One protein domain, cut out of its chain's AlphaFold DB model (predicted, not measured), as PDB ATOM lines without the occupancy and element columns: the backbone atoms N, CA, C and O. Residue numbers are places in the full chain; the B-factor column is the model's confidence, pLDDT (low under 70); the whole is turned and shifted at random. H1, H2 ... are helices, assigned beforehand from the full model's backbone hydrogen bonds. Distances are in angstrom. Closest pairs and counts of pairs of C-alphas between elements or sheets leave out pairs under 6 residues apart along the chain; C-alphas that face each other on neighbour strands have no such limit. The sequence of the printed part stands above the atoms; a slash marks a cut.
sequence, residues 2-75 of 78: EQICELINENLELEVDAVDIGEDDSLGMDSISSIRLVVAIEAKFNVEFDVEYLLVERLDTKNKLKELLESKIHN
ATOM      1  N   GLU A   2      21.505  -6.416   6.673       79.31
ATOM      2  CA  GLU A   2      20.824  -5.664   5.597       79.31
ATOM      3  C   GLU A   2      20.945  -4.133   5.752       79.31
ATOM      4  O   GLU A   2      21.485  -3.471   4.878       79.31
ATOM      5  N   GLN A   3      20.631  -3.596   6.938       82.31
ATOM      6  CA  GLN A   3      20.745  -2.155   7.218       82.31
ATOM      7  C   GLN A   3      22.173  -1.582   7.155       82.31
ATOM      8  O   GLN A   3      22.328  -0.382   6.932       82.31
ATOM      9  N   ILE A   4      23.197  -2.408   7.406       82.88
ATOM     10  CA  ILE A   4      24.608  -2.002   7.308       82.88
ATOM     11  C   ILE A   4      25.003  -1.947   5.835       82.88
ATOM     12  O   ILE A   4      25.614  -0.974   5.418       82.88
ATOM     13  N   CYS A   5      24.614  -2.949   5.040       86.12
ATOM     14  CA  CYS A   5      24.859  -2.949   3.599       86.12
ATOM     15  C   CYS A   5      24.187  -1.751   2.914       86.12
ATOM     16  O   CYS A   5      24.825  -1.105   2.094       86.12
ATOM     17  N   GLU A   6      22.955  -1.403   3.301       87.06
ATOM     18  CA  GLU A   6      22.291  -0.185   2.815       87.06
ATOM     19  C   GLU A   6      23.116   1.069   3.124       87.06
ATOM     20  O   GLU A   6      23.423   1.834   2.219       87.06
ATOM     21  N   LEU A   7      23.542   1.246   4.381       86.88
ATOM     22  CA  LEU A   7      24.361   2.395   4.770       86.88
ATOM     23  C   LEU A   7      25.687   2.450   4.009       86.88
ATOM     24  O   LEU A   7      26.123   3.534   3.627       86.88
ATOM     25  N   ILE A   8      26.322   1.298   3.794       86.75
ATOM     26  CA  ILE A   8      27.543   1.189   2.997       86.75
ATOM     27  C   ILE A   8      27.247   1.657   1.568       86.75
ATOM     28  O   ILE A   8      27.893   2.590   1.116       86.75
ATOM     29  N   ASN A   9      26.234   1.108   0.899       87.62
ATOM     30  CA  ASN A   9      25.872   1.478  -0.474       87.62
ATOM     31  C   ASN A   9      25.445   2.951  -0.627       87.62
ATOM     32  O   ASN A   9      25.657   3.550  -1.677       87.62
ATOM     33  N   GLU A  10      24.832   3.548   0.398       86.19
ATOM     34  CA  GLU A  10      24.411   4.955   0.382       86.19
ATOM     35  C   GLU A  10      25.574   5.935   0.593       86.19
ATOM     36  O   GLU A  10      25.518   7.073   0.122       86.19
ATOM     37  N   ASN A  11      26.611   5.521   1.328       85.56
ATOM     38  CA  ASN A  11      27.718   6.396   1.725       85.56
ATOM     39  C   ASN A  11      29.020   6.115   0.970       85.56
ATOM     40  O   ASN A  11      29.919   6.960   0.984       85.56
ATOM     41  N   LEU A  12      29.127   4.957   0.323       82.69
ATOM     42  CA  LEU A  12      30.266   4.546  -0.483       82.69
ATOM     43  C   LEU A  12      29.837   4.386  -1.936       82.69
ATOM     44  O   LEU A  12      28.875   3.692  -2.250       82.69
ATOM     45  N   GLU A  13      30.604   4.991  -2.835       79.94
ATOM     46  CA  GLU A  13      30.437   4.843  -4.282       79.94
ATOM     47  C   GLU A  13      31.074   3.522  -4.750       79.94
ATOM     48  O   GLU A  13      32.065   3.512  -5.478       79.94
ATOM     49  N   LEU A  14      30.544   2.393  -4.270       76.94
ATOM     50  CA  LEU A  14      31.038   1.064  -4.627       76.94
ATOM     51  C   LEU A  14      30.591   0.668  -6.041       76.94
ATOM     52  O   LEU A  14      29.458   0.918  -6.446       76.94
ATOM     53  N   GLU A  15      31.472  -0.010  -6.782       77.81
ATOM     54  CA  GLU A  15      31.133  -0.590  -8.094       77.81
ATOM     55  C   GLU A  15      30.228  -1.829  -7.980       77.81
ATOM     56  O   GLU A  15      29.550  -2.199  -8.940       77.81
ATOM     57  N   VAL A  16      30.231  -2.477  -6.814       76.94
ATOM     58  CA  VAL A  16      29.449  -3.677  -6.496       76.94
ATOM     59  C   VAL A  16      28.637  -3.445  -5.230       76.94
ATOM     60  O   VAL A  16      29.049  -2.685  -4.355       76.94
ATOM     61  N   ASP A  17      27.493  -4.113  -5.124       81.44
ATOM     62  CA  ASP A  17      26.642  -3.993  -3.947       81.44
ATOM     63  C   ASP A  17      27.365  -4.560  -2.716       81.44
ATOM     64  O   ASP A  17      27.944  -5.651  -2.749       81.44
ATOM     65  N   ALA A  18      27.317  -3.832  -1.604       81.00
ATOM     66  CA  ALA A  18      27.863  -4.260  -0.326       81.00
ATOM     67  C   ALA A  18      27.344  -5.634   0.112       81.00
ATOM     68  O   ALA A  18      28.030  -6.331   0.861       81.00
ATOM     69  N   VAL A  19      26.154  -6.054  -0.328       83.56
ATOM     70  CA  VAL A  19      25.632  -7.398  -0.054       83.56
ATOM     71  C   VAL A  19      26.484  -8.504  -0.689       83.56
ATOM     72  O   VAL A  19      26.641  -9.554  -0.065       83.56
ATOM     73  N   ASP A  20      27.089  -8.243  -1.851       84.12
ATOM     74  CA  ASP A  20      27.863  -9.208  -2.641       84.12
ATOM     75  C   ASP A  20      29.347  -9.274  -2.238       84.12
ATOM     76  O   ASP A  20      30.031 -10.255  -2.532       84.12
ATOM     77  N   ILE A  21      29.850  -8.256  -1.534       83.75
ATOM     78  CA  ILE A  21      31.208  -8.236  -0.967       83.75
ATOM     79  C   ILE A  21      31.311  -9.284   0.162       83.75
ATOM     80  O   ILE A  21      30.350  -9.490   0.902       83.75
ATOM     81  N   GLY A  22      32.441  -9.968   0.355       85.56
ATOM     82  CA  GLY A  22      32.637 -10.852   1.515       85.56
ATOM     83  C   GLY A  22      32.603 -10.094   2.854       85.56
ATOM     84  O   GLY A  22      32.774  -8.879   2.898       85.56
ATOM     85  N   GLU A  23      32.369 -10.771   3.985       84.62
ATOM     86  CA  GLU A  23      32.370 -10.075   5.290       84.62
ATOM     87  C   GLU A  23      33.756  -9.521   5.670       84.62
ATOM     88  O   GLU A  23      33.838  -8.430   6.236       84.62
ATOM     89  N   ASP A  24      34.826 -10.231   5.311       86.31
ATOM     90  CA  ASP A  24      36.219  -9.847   5.583       86.31
ATOM     91  C   ASP A  24      36.906  -9.156   4.394       86.31
ATOM     92  O   ASP A  24      38.069  -8.758   4.494       86.31
ATOM     93  N   ASP A  25      36.202  -9.008   3.270       86.75
ATOM     94  CA  ASP A  25      36.733  -8.298   2.114       86.75
ATOM     95  C   ASP A  25      36.819  -6.802   2.422       86.75
ATOM     96  O   ASP A  25      35.950  -6.217   3.080       86.75
ATOM     97  N   SER A  26      37.887  -6.175   1.926       84.69
ATOM     98  CA  SER A  26      38.046  -4.735   2.070       84.69
ATOM     99  C   SER A  26      36.990  -4.007   1.247       84.69
ATOM    100  O   SER A  26      36.859  -4.229   0.045       84.69
ATOM    101  N   LEU A  27      36.292  -3.077   1.890       84.56
ATOM    102  CA  LEU A  27      35.328  -2.175   1.267       84.56
ATOM    103  C   LEU A  27      36.003  -1.095   0.403       84.56
ATOM    104  O   LEU A  27      35.311  -0.302  -0.226       84.56
ATOM    105  N   GLY A  28      37.342  -1.025   0.382       81.69
ATOM    106  CA  GLY A  28      38.078  -0.049  -0.429       81.69
ATOM    107  C   GLY A  28      37.837   1.403  -0.011       81.69
ATOM    108  O   GLY A  28      37.969   2.311  -0.826       81.69
ATOM    109  N   MET A  29      37.458   1.625   1.249       83.75
ATOM    110  CA  MET A  29      37.087   2.943   1.756       83.75
ATOM    111  C   MET A  29      38.309   3.855   1.877       83.75
ATOM    112  O   MET A  29      39.376   3.430   2.323       83.75
ATOM    113  N   ASP A  30      38.131   5.134   1.563       84.19
ATOM    114  CA  ASP A  30      39.078   6.171   1.963       84.19
ATOM    115  C   ASP A  30      38.717   6.760   3.339       84.19
ATOM    116  O   ASP A  30      37.649   6.508   3.905       84.19
ATOM    117  N   SER A  31      39.617   7.575   3.888       81.44
ATOM    118  CA  SER A  31      39.442   8.218   5.195       81.44
ATOM    119  C   SER A  31      38.230   9.154   5.288       81.44
ATOM    120  O   SER A  31      37.763   9.431   6.387       81.44
ATOM    121  N   ILE A  32      37.737   9.704   4.173       86.25
ATOM    122  CA  ILE A  32      36.584  10.622   4.190       86.25
ATOM    123  C   ILE A  32      35.291   9.810   4.184       86.25
ATOM    124  O   ILE A  32      34.360  10.099   4.938       86.25
ATOM    125  N   SER A  33      35.254   8.777   3.353       85.38
ATOM    126  CA  SER A  33      34.148   7.842   3.224       85.38
ATOM    127  C   SER A  33      33.958   7.039   4.510       85.38
ATOM    128  O   SER A  33      32.821   6.816   4.918       85.38
ATOM    129  N   SER A  34      35.044   6.702   5.221       84.38
ATOM    130  CA  SER A  34      34.964   6.099   6.560       84.38
ATOM    131  C   SER A  34      34.308   7.016   7.578       84.38
ATOM    132  O   SER A  34      33.377   6.592   8.255       84.38
ATOM    133  N   ILE A  35      34.710   8.286   7.638       87.38
ATOM    134  CA  ILE A  35      34.097   9.258   8.552       87.38
ATOM    135  C   ILE A  35      32.610   9.440   8.228       87.38
ATOM    136  O   ILE A  35      31.779   9.427   9.133       87.38
ATOM    137  N   ARG A  36      32.254   9.577   6.945       88.31
ATOM    138  CA  ARG A  36      30.854   9.712   6.511       88.31
ATOM    139  C   ARG A  36      30.009   8.514   6.919       88.31
ATOM    140  O   ARG A  36      28.934   8.707   7.481       88.31
ATOM    141  N   LEU A  37      30.509   7.304   6.673       87.44
ATOM    142  CA  LEU A  37      29.815   6.080   7.047       87.44
ATOM    143  C   LEU A  37      29.617   6.003   8.564       87.44
ATOM    144  O   LEU A  37      28.511   5.707   9.003       87.44
ATOM    145  N   VAL A  38      30.642   6.320   9.362       87.38
ATOM    146  CA  VAL A  38      30.522   6.333  10.830       87.38
ATOM    147  C   VAL A  38      29.451   7.316  11.287       87.38
ATOM    148  O   VAL A  38      28.548   6.913  12.009       87.38
ATOM    149  N   VAL A  39      29.479   8.559  10.804       88.31
ATOM    150  CA  VAL A  39      28.470   9.569  11.165       88.31
ATOM    151  C   VAL A  39      27.058   9.125  10.758       88.31
ATOM    152  O   VAL A  39      26.095   9.344  11.495       88.31
ATOM    153  N   ALA A  40      26.907   8.467   9.605       89.50
ATOM    154  CA  ALA A  40      25.624   7.923   9.166       89.50
ATOM    155  C   ALA A  40      25.140   6.774  10.069       89.50
ATOM    156  O   ALA A  40      23.952   6.694  10.386       89.50
ATOM    157  N   ILE A  41      26.053   5.908  10.516       87.44
ATOM    158  CA  ILE A  41      25.770   4.844  11.482       87.44
ATOM    159  C   ILE A  41      25.340   5.450  12.828       87.44
ATOM    160  O   ILE A  41      24.297   5.065  13.355       87.44
ATOM    161  N   GLU A  42      26.090   6.414  13.362       88.12
ATOM    162  CA  GLU A  42      25.764   7.123  14.608       88.12
ATOM    163  C   GLU A  42      24.365   7.733  14.553       88.12
ATOM    164  O   GLU A  42      23.553   7.510  15.450       88.12
ATOM    165  N   ALA A  43      24.041   8.419  13.455       89.56
ATOM    166  CA  ALA A  43      22.728   9.016  13.251       89.56
ATOM    167  C   ALA A  43      21.607   7.969  13.107       89.56
ATOM    168  O   ALA A  43      20.522   8.166  13.657       89.56
ATOM    169  N   LYS A  44      21.841   6.858  12.389       87.94
ATOM    170  CA  LYS A  44      20.824   5.811  12.157       87.94
ATOM    171  C   LYS A  44      20.524   5.007  13.420       87.94
ATOM    172  O   LYS A  44      19.367   4.674  13.663       87.94
ATOM    173  N   PHE A  45      21.547   4.691  14.211       86.19
ATOM    174  CA  PHE A  45      21.417   3.856  15.407       86.19
ATOM    175  C   PHE A  45      21.376   4.659  16.714       86.19
ATOM    176  O   PHE A  45      21.177   4.065  17.770       86.19
ATOM    177  N   ASN A  46      21.510   5.989  16.645       87.44
ATOM    178  CA  ASN A  46      21.579   6.893  17.794       87.44
ATOM    179  C   ASN A  46      22.660   6.462  18.806       87.44
ATOM    180  O   ASN A  46      22.409   6.385  20.010       87.44
ATOM    181  N   VAL A  47      23.848   6.147  18.284       87.00
ATOM    182  CA  VAL A  47      25.046   5.748  19.042       87.00
ATOM    183  C   VAL A  47      26.163   6.768  18.833       87.00
ATOM    184  O   VAL A  47      26.124   7.526  17.870       87.00
ATOM    185  N   GLU A  48      27.166   6.763  19.710       86.69
ATOM    186  CA  GLU A  48      28.367   7.599  19.589       86.69
ATOM    187  C   GLU A  48      29.623   6.716  19.666       86.69
ATOM    188  O   GLU A  48      29.792   5.892  20.588       86.69
ATOM    189  N   PHE A  49      30.498   6.850  18.673       83.88
ATOM    190  CA  PHE A  49      31.784   6.173  18.612       83.88
ATOM    191  C   PHE A  49      32.913   7.141  18.953       83.88
ATOM    192  O   PHE A  49      32.945   8.296  18.537       83.88
ATOM    193  N   ASP A  50      33.891   6.636  19.696       84.50
ATOM    194  CA  ASP A  50      35.091   7.398  20.000       84.50
ATOM    195  C   ASP A  50      35.900   7.664  18.720       84.50
ATOM    196  O   ASP A  50      35.912   6.858  17.787       84.50
ATOM    197  N   VAL A  51      36.634   8.779  18.689       79.00
ATOM    198  CA  VAL A  51      37.407   9.227  17.512       79.00
ATOM    199  C   VAL A  51      38.387   8.166  16.995       79.00
ATOM    200  O   VAL A  51      38.692   8.125  15.806       79.00
ATOM    201  N   GLU A  52      38.867   7.274  17.860       77.88
ATOM    202  CA  GLU A  52      39.732   6.151  17.480       77.88
ATOM    203  C   GLU A  52      39.067   5.142  16.529       77.88
ATOM    204  O   GLU A  52      39.763   4.472  15.761       77.88
ATOM    205  N   TYR A  53      37.735   5.066  16.526       75.38
ATOM    206  CA  TYR A  53      36.957   4.224  15.620       75.38
ATOM    207  C   TYR A  53      36.668   4.899  14.275       75.38
ATOM    208  O   TYR A  53      36.254   4.217  13.345       75.38
ATOM    209  N   LEU A  54      36.956   6.198  14.117       76.69
ATOM    210  CA  LEU A  54      36.882   6.889  12.818       76.69
ATOM    211  C   LEU A  54      38.020   6.481  11.866       76.69
ATOM    212  O   LEU A  54      38.005   6.828  10.681       76.69
ATOM    213  N   LEU A  55      39.021   5.760  12.378       77.69
ATOM    214  CA  LEU A  55      40.145   5.267  11.597       77.69
ATOM    215  C   LEU A  55      39.682   4.171  10.636       77.69
ATOM    216  O   LEU A  55      39.171   3.134  11.056       77.69
ATOM    217  N   VAL A  56      39.938   4.374   9.343       78.31
ATOM    218  CA  VAL A  56      39.548   3.446   8.269       78.31
ATOM    219  C   VAL A  56      40.007   2.006   8.526       78.31
ATOM    220  O   VAL A  56      39.251   1.075   8.294       78.31
ATOM    221  N   GLU A  57      41.188   1.802   9.117       78.44
ATOM    222  CA  GLU A  57      41.749   0.475   9.436       78.44
ATOM    223  C   GLU A  57      40.903  -0.333  10.439       78.44
ATOM    224  O   GLU A  57      41.026  -1.559  10.547       78.44
ATOM    225  N   ARG A  58      40.048   0.350  11.209       79.38
ATOM    226  CA  ARG A  58      39.120  -0.265  12.163       79.38
ATOM    227  C   ARG A  58      37.777  -0.620  11.534       79.38
ATOM    228  O   ARG A  58      37.025  -1.333  12.184       79.38
ATOM    229  N   LEU A  59      37.488  -0.157  10.317       83.94
ATOM    230  CA  LEU A  59      36.168  -0.237   9.680       83.94
ATOM    231  C   LEU A  59      36.214  -0.603   8.190       83.94
ATOM    232  O   LEU A  59      35.222  -0.471   7.482       83.94
ATOM    233  N   ASP A  60      37.359  -1.068   7.709       85.50
ATOM    234  CA  ASP A  60      37.618  -1.380   6.304       85.50
ATOM    235  C   ASP A  60      36.913  -2.648   5.805       85.50
ATOM    236  O   ASP A  60      36.975  -2.919   4.610       85.50
ATOM    237  N   THR A  61      36.240  -3.409   6.673       89.38
ATOM    238  CA  THR A  61      35.473  -4.609   6.306       89.38
ATOM    239  C   THR A  61      34.080  -4.594   6.934       89.38
ATOM    240  O   THR A  61      33.841  -3.972   7.977       89.38
ATOM    241  N   LYS A  62      33.138  -5.327   6.326       88.00
ATOM    242  CA  LYS A  62      31.767  -5.444   6.854       88.00
ATOM    243  C   LYS A  62      31.733  -6.099   8.228       88.00
ATOM    244  O   LYS A  62      30.933  -5.696   9.072       88.00
ATOM    245  N   ASN A  63      32.595  -7.087   8.451       88.75
ATOM    246  CA  ASN A  63      32.685  -7.796   9.719       88.75
ATOM    247  C   ASN A  63      33.065  -6.836  10.855       88.75
ATOM    248  O   ASN A  63      32.367  -6.769  11.861       88.75
ATOM    249  N   LYS A  64      34.077  -5.986  10.649       88.06
ATOM    250  CA  LYS A  64      34.488  -4.997  11.655       88.06
ATOM    251  C   LYS A  64      33.394  -3.972  11.960       88.06
ATOM    252  O   LYS A  64      33.163  -3.649  13.123       88.06
ATOM    253  N   LEU A  65      32.688  -3.485  10.934       86.06
ATOM    254  CA  LEU A  65      31.542  -2.581  11.109       86.06
ATOM    255  C   LEU A  65      30.427  -3.232  11.936       86.06
ATOM    256  O   LEU A  65      29.849  -2.598  12.820       86.06
ATOM    257  N   LYS A  66      30.141  -4.508  11.665       85.56
ATOM    258  CA  LYS A  66      29.163  -5.300  12.410       85.56
ATOM    259  C   LYS A  66      29.590  -5.495  13.862       85.56
ATOM    260  O   LYS A  66      28.801  -5.187  14.747       85.56
ATOM    261  N   GLU A  67      30.817  -5.951  14.107       86.88
ATOM    262  CA  GLU A  67      31.353  -6.139  15.460       86.88
ATOM    263  C   GLU A  67      31.313  -4.833  16.262       86.88
ATOM    264  O   GLU A  67      30.915  -4.827  17.429       86.88
ATOM    265  N   LEU A  68      31.660  -3.709  15.629       83.69
ATOM    266  CA  LEU A  68      31.610  -2.399  16.269       83.69
ATOM    267  C   LEU A  68      30.176  -2.030  16.676       83.69
ATOM    268  O   LEU A  68      29.940  -1.636  17.821       83.69
ATOM    269  N   LEU A  69      29.218  -2.197  15.766       82.38
ATOM    270  CA  LEU A  69      27.805  -1.931  16.028       82.38
ATOM    271  C   LEU A  69      27.233  -2.840  17.115       82.38
ATOM    272  O   LEU A  69      26.563  -2.355  18.028       82.38
ATOM    273  N   GLU A  70      27.525  -4.137  17.056       84.00
ATOM    274  CA  GLU A  70      27.109  -5.103  18.072       84.00
ATOM    275  C   GLU A  70      27.696  -4.745  19.443       84.00
ATOM    276  O   GLU A  70      26.974  -4.779  20.440       84.00
ATOM    277  N   SER A  71      28.957  -4.306  19.503       82.31
ATOM    278  CA  SER A  71      29.605  -3.915  20.762       82.31
ATOM    279  C   SER A  71      28.958  -2.704  21.446       82.31
ATOM    280  O   SER A  71      28.952  -2.638  22.676       82.31
ATOM    281  N   LYS A  72      28.391  -1.760  20.679       81.12
ATOM    282  CA  LYS A  72      27.727  -0.560  21.215       81.12
ATOM    283  C   LYS A  72      26.243  -0.807  21.482       81.12
ATOM    284  O   LYS A  72      25.786  -0.563  22.591       81.12
ATOM    285  N   ILE A  73      25.508  -1.372  20.522       74.06
ATOM    286  CA  ILE A  73      24.057  -1.601  20.646       74.06
ATOM    287  C   ILE A  73      23.743  -2.635  21.739       74.06
ATOM    288  O   ILE A  73      22.769  -2.482  22.476       74.06
ATOM    289  N   HIS A  74      24.565  -3.677  21.896       64.25
ATOM    290  CA  HIS A  74      24.333  -4.687  22.934       64.25
ATOM    291  C   HIS A  74      24.625  -4.165  24.351       64.25
ATOM    292  O   HIS A  74      24.103  -4.706  25.325       64.25
ATOM    293  N   ASN A  75      25.428  -3.104  24.487       57.03
ATOM    294  CA  ASN A  75      25.783  -2.530  25.787       57.03
ATOM    295  C   ASN A  75      24.700  -1.589  26.349       57.03
ATOM    296  O   ASN A  75      24.654  -1.385  27.558       57.03
TER     297      ASN A  75
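What this domain is: This is residues 2 to 75 of the 78 residues of the protein "Acyl carrier protein" of Candidatus Methanofastidiosa archaeon (UniProt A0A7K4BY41). Look for a small helical body in which H1 and H2 make a slanted helical hairpin on one side, while H4 runs along the other side, near H2. The short H3 sits by the first half of H2, and a long loop, residues 12 to 30, winds round one end of the body between H1 and H2. The 74 printed residues hold four named helices, H1, H2, H3 and H4 in chain order, and no named strand; the class is all helix. The whole is compact, with a radius of gyration of the C-alphas of 11.1 A, and spans 32 by 23 by 20 A.

Where its parts are: Find C-alpha 31 at (39.442, 8.218, 5.195); from there H2, residues 31 to 45, runs 21.2 A. H1, residues 2 to 11, begins at C-alpha 2 at (20.824, -5.664, 5.597) and covers 14.4 A. H3 is residues 51 to 54, 5.3 A. H4, residues 62 to 75, runs 20.1 A to C-alpha 75 at (25.783, -2.530, 25.787).

How they stand to each other: Start at H2, which touches H1 at the C-alphas of Leu 37 and Asn 11, their closest, 5.7 A apart; this hairpin has a steep tilt of 44 degrees, opposite ways. With residues 34 to 38 alone, H2 only just touches H3, with 3 pairs of C-alphas within 8 A; the closest, Ile 35 and Leu 54, are 5.6 A apart. H2 and H4 are near each other. H4, with residues 62 to 66 alone, only just touches H1, with 3 such pairs; the closest C-alphas, Lys 66 and Ile 4, are 7.6 A apart, at a steep tilt of 63 degrees, opposite ways. H3 is apart from H1 and from H4. In H1 and H2 every O i to N i+4 pair is within hydrogen-bond range, in H4 9 of 10; H3 is too short for such a pair.

The domain as a whole: The C-alphas farthest apart, Glu 15 and Asn 75, are 34.4 A apart. The printed part has no cut. The link from H1 to H2 is long, 19 residues; H2 to H3 is tight and H3 to H4 short. Mean pLDDT of the printed part is 83.4, and residues 74 to 75 are under 70.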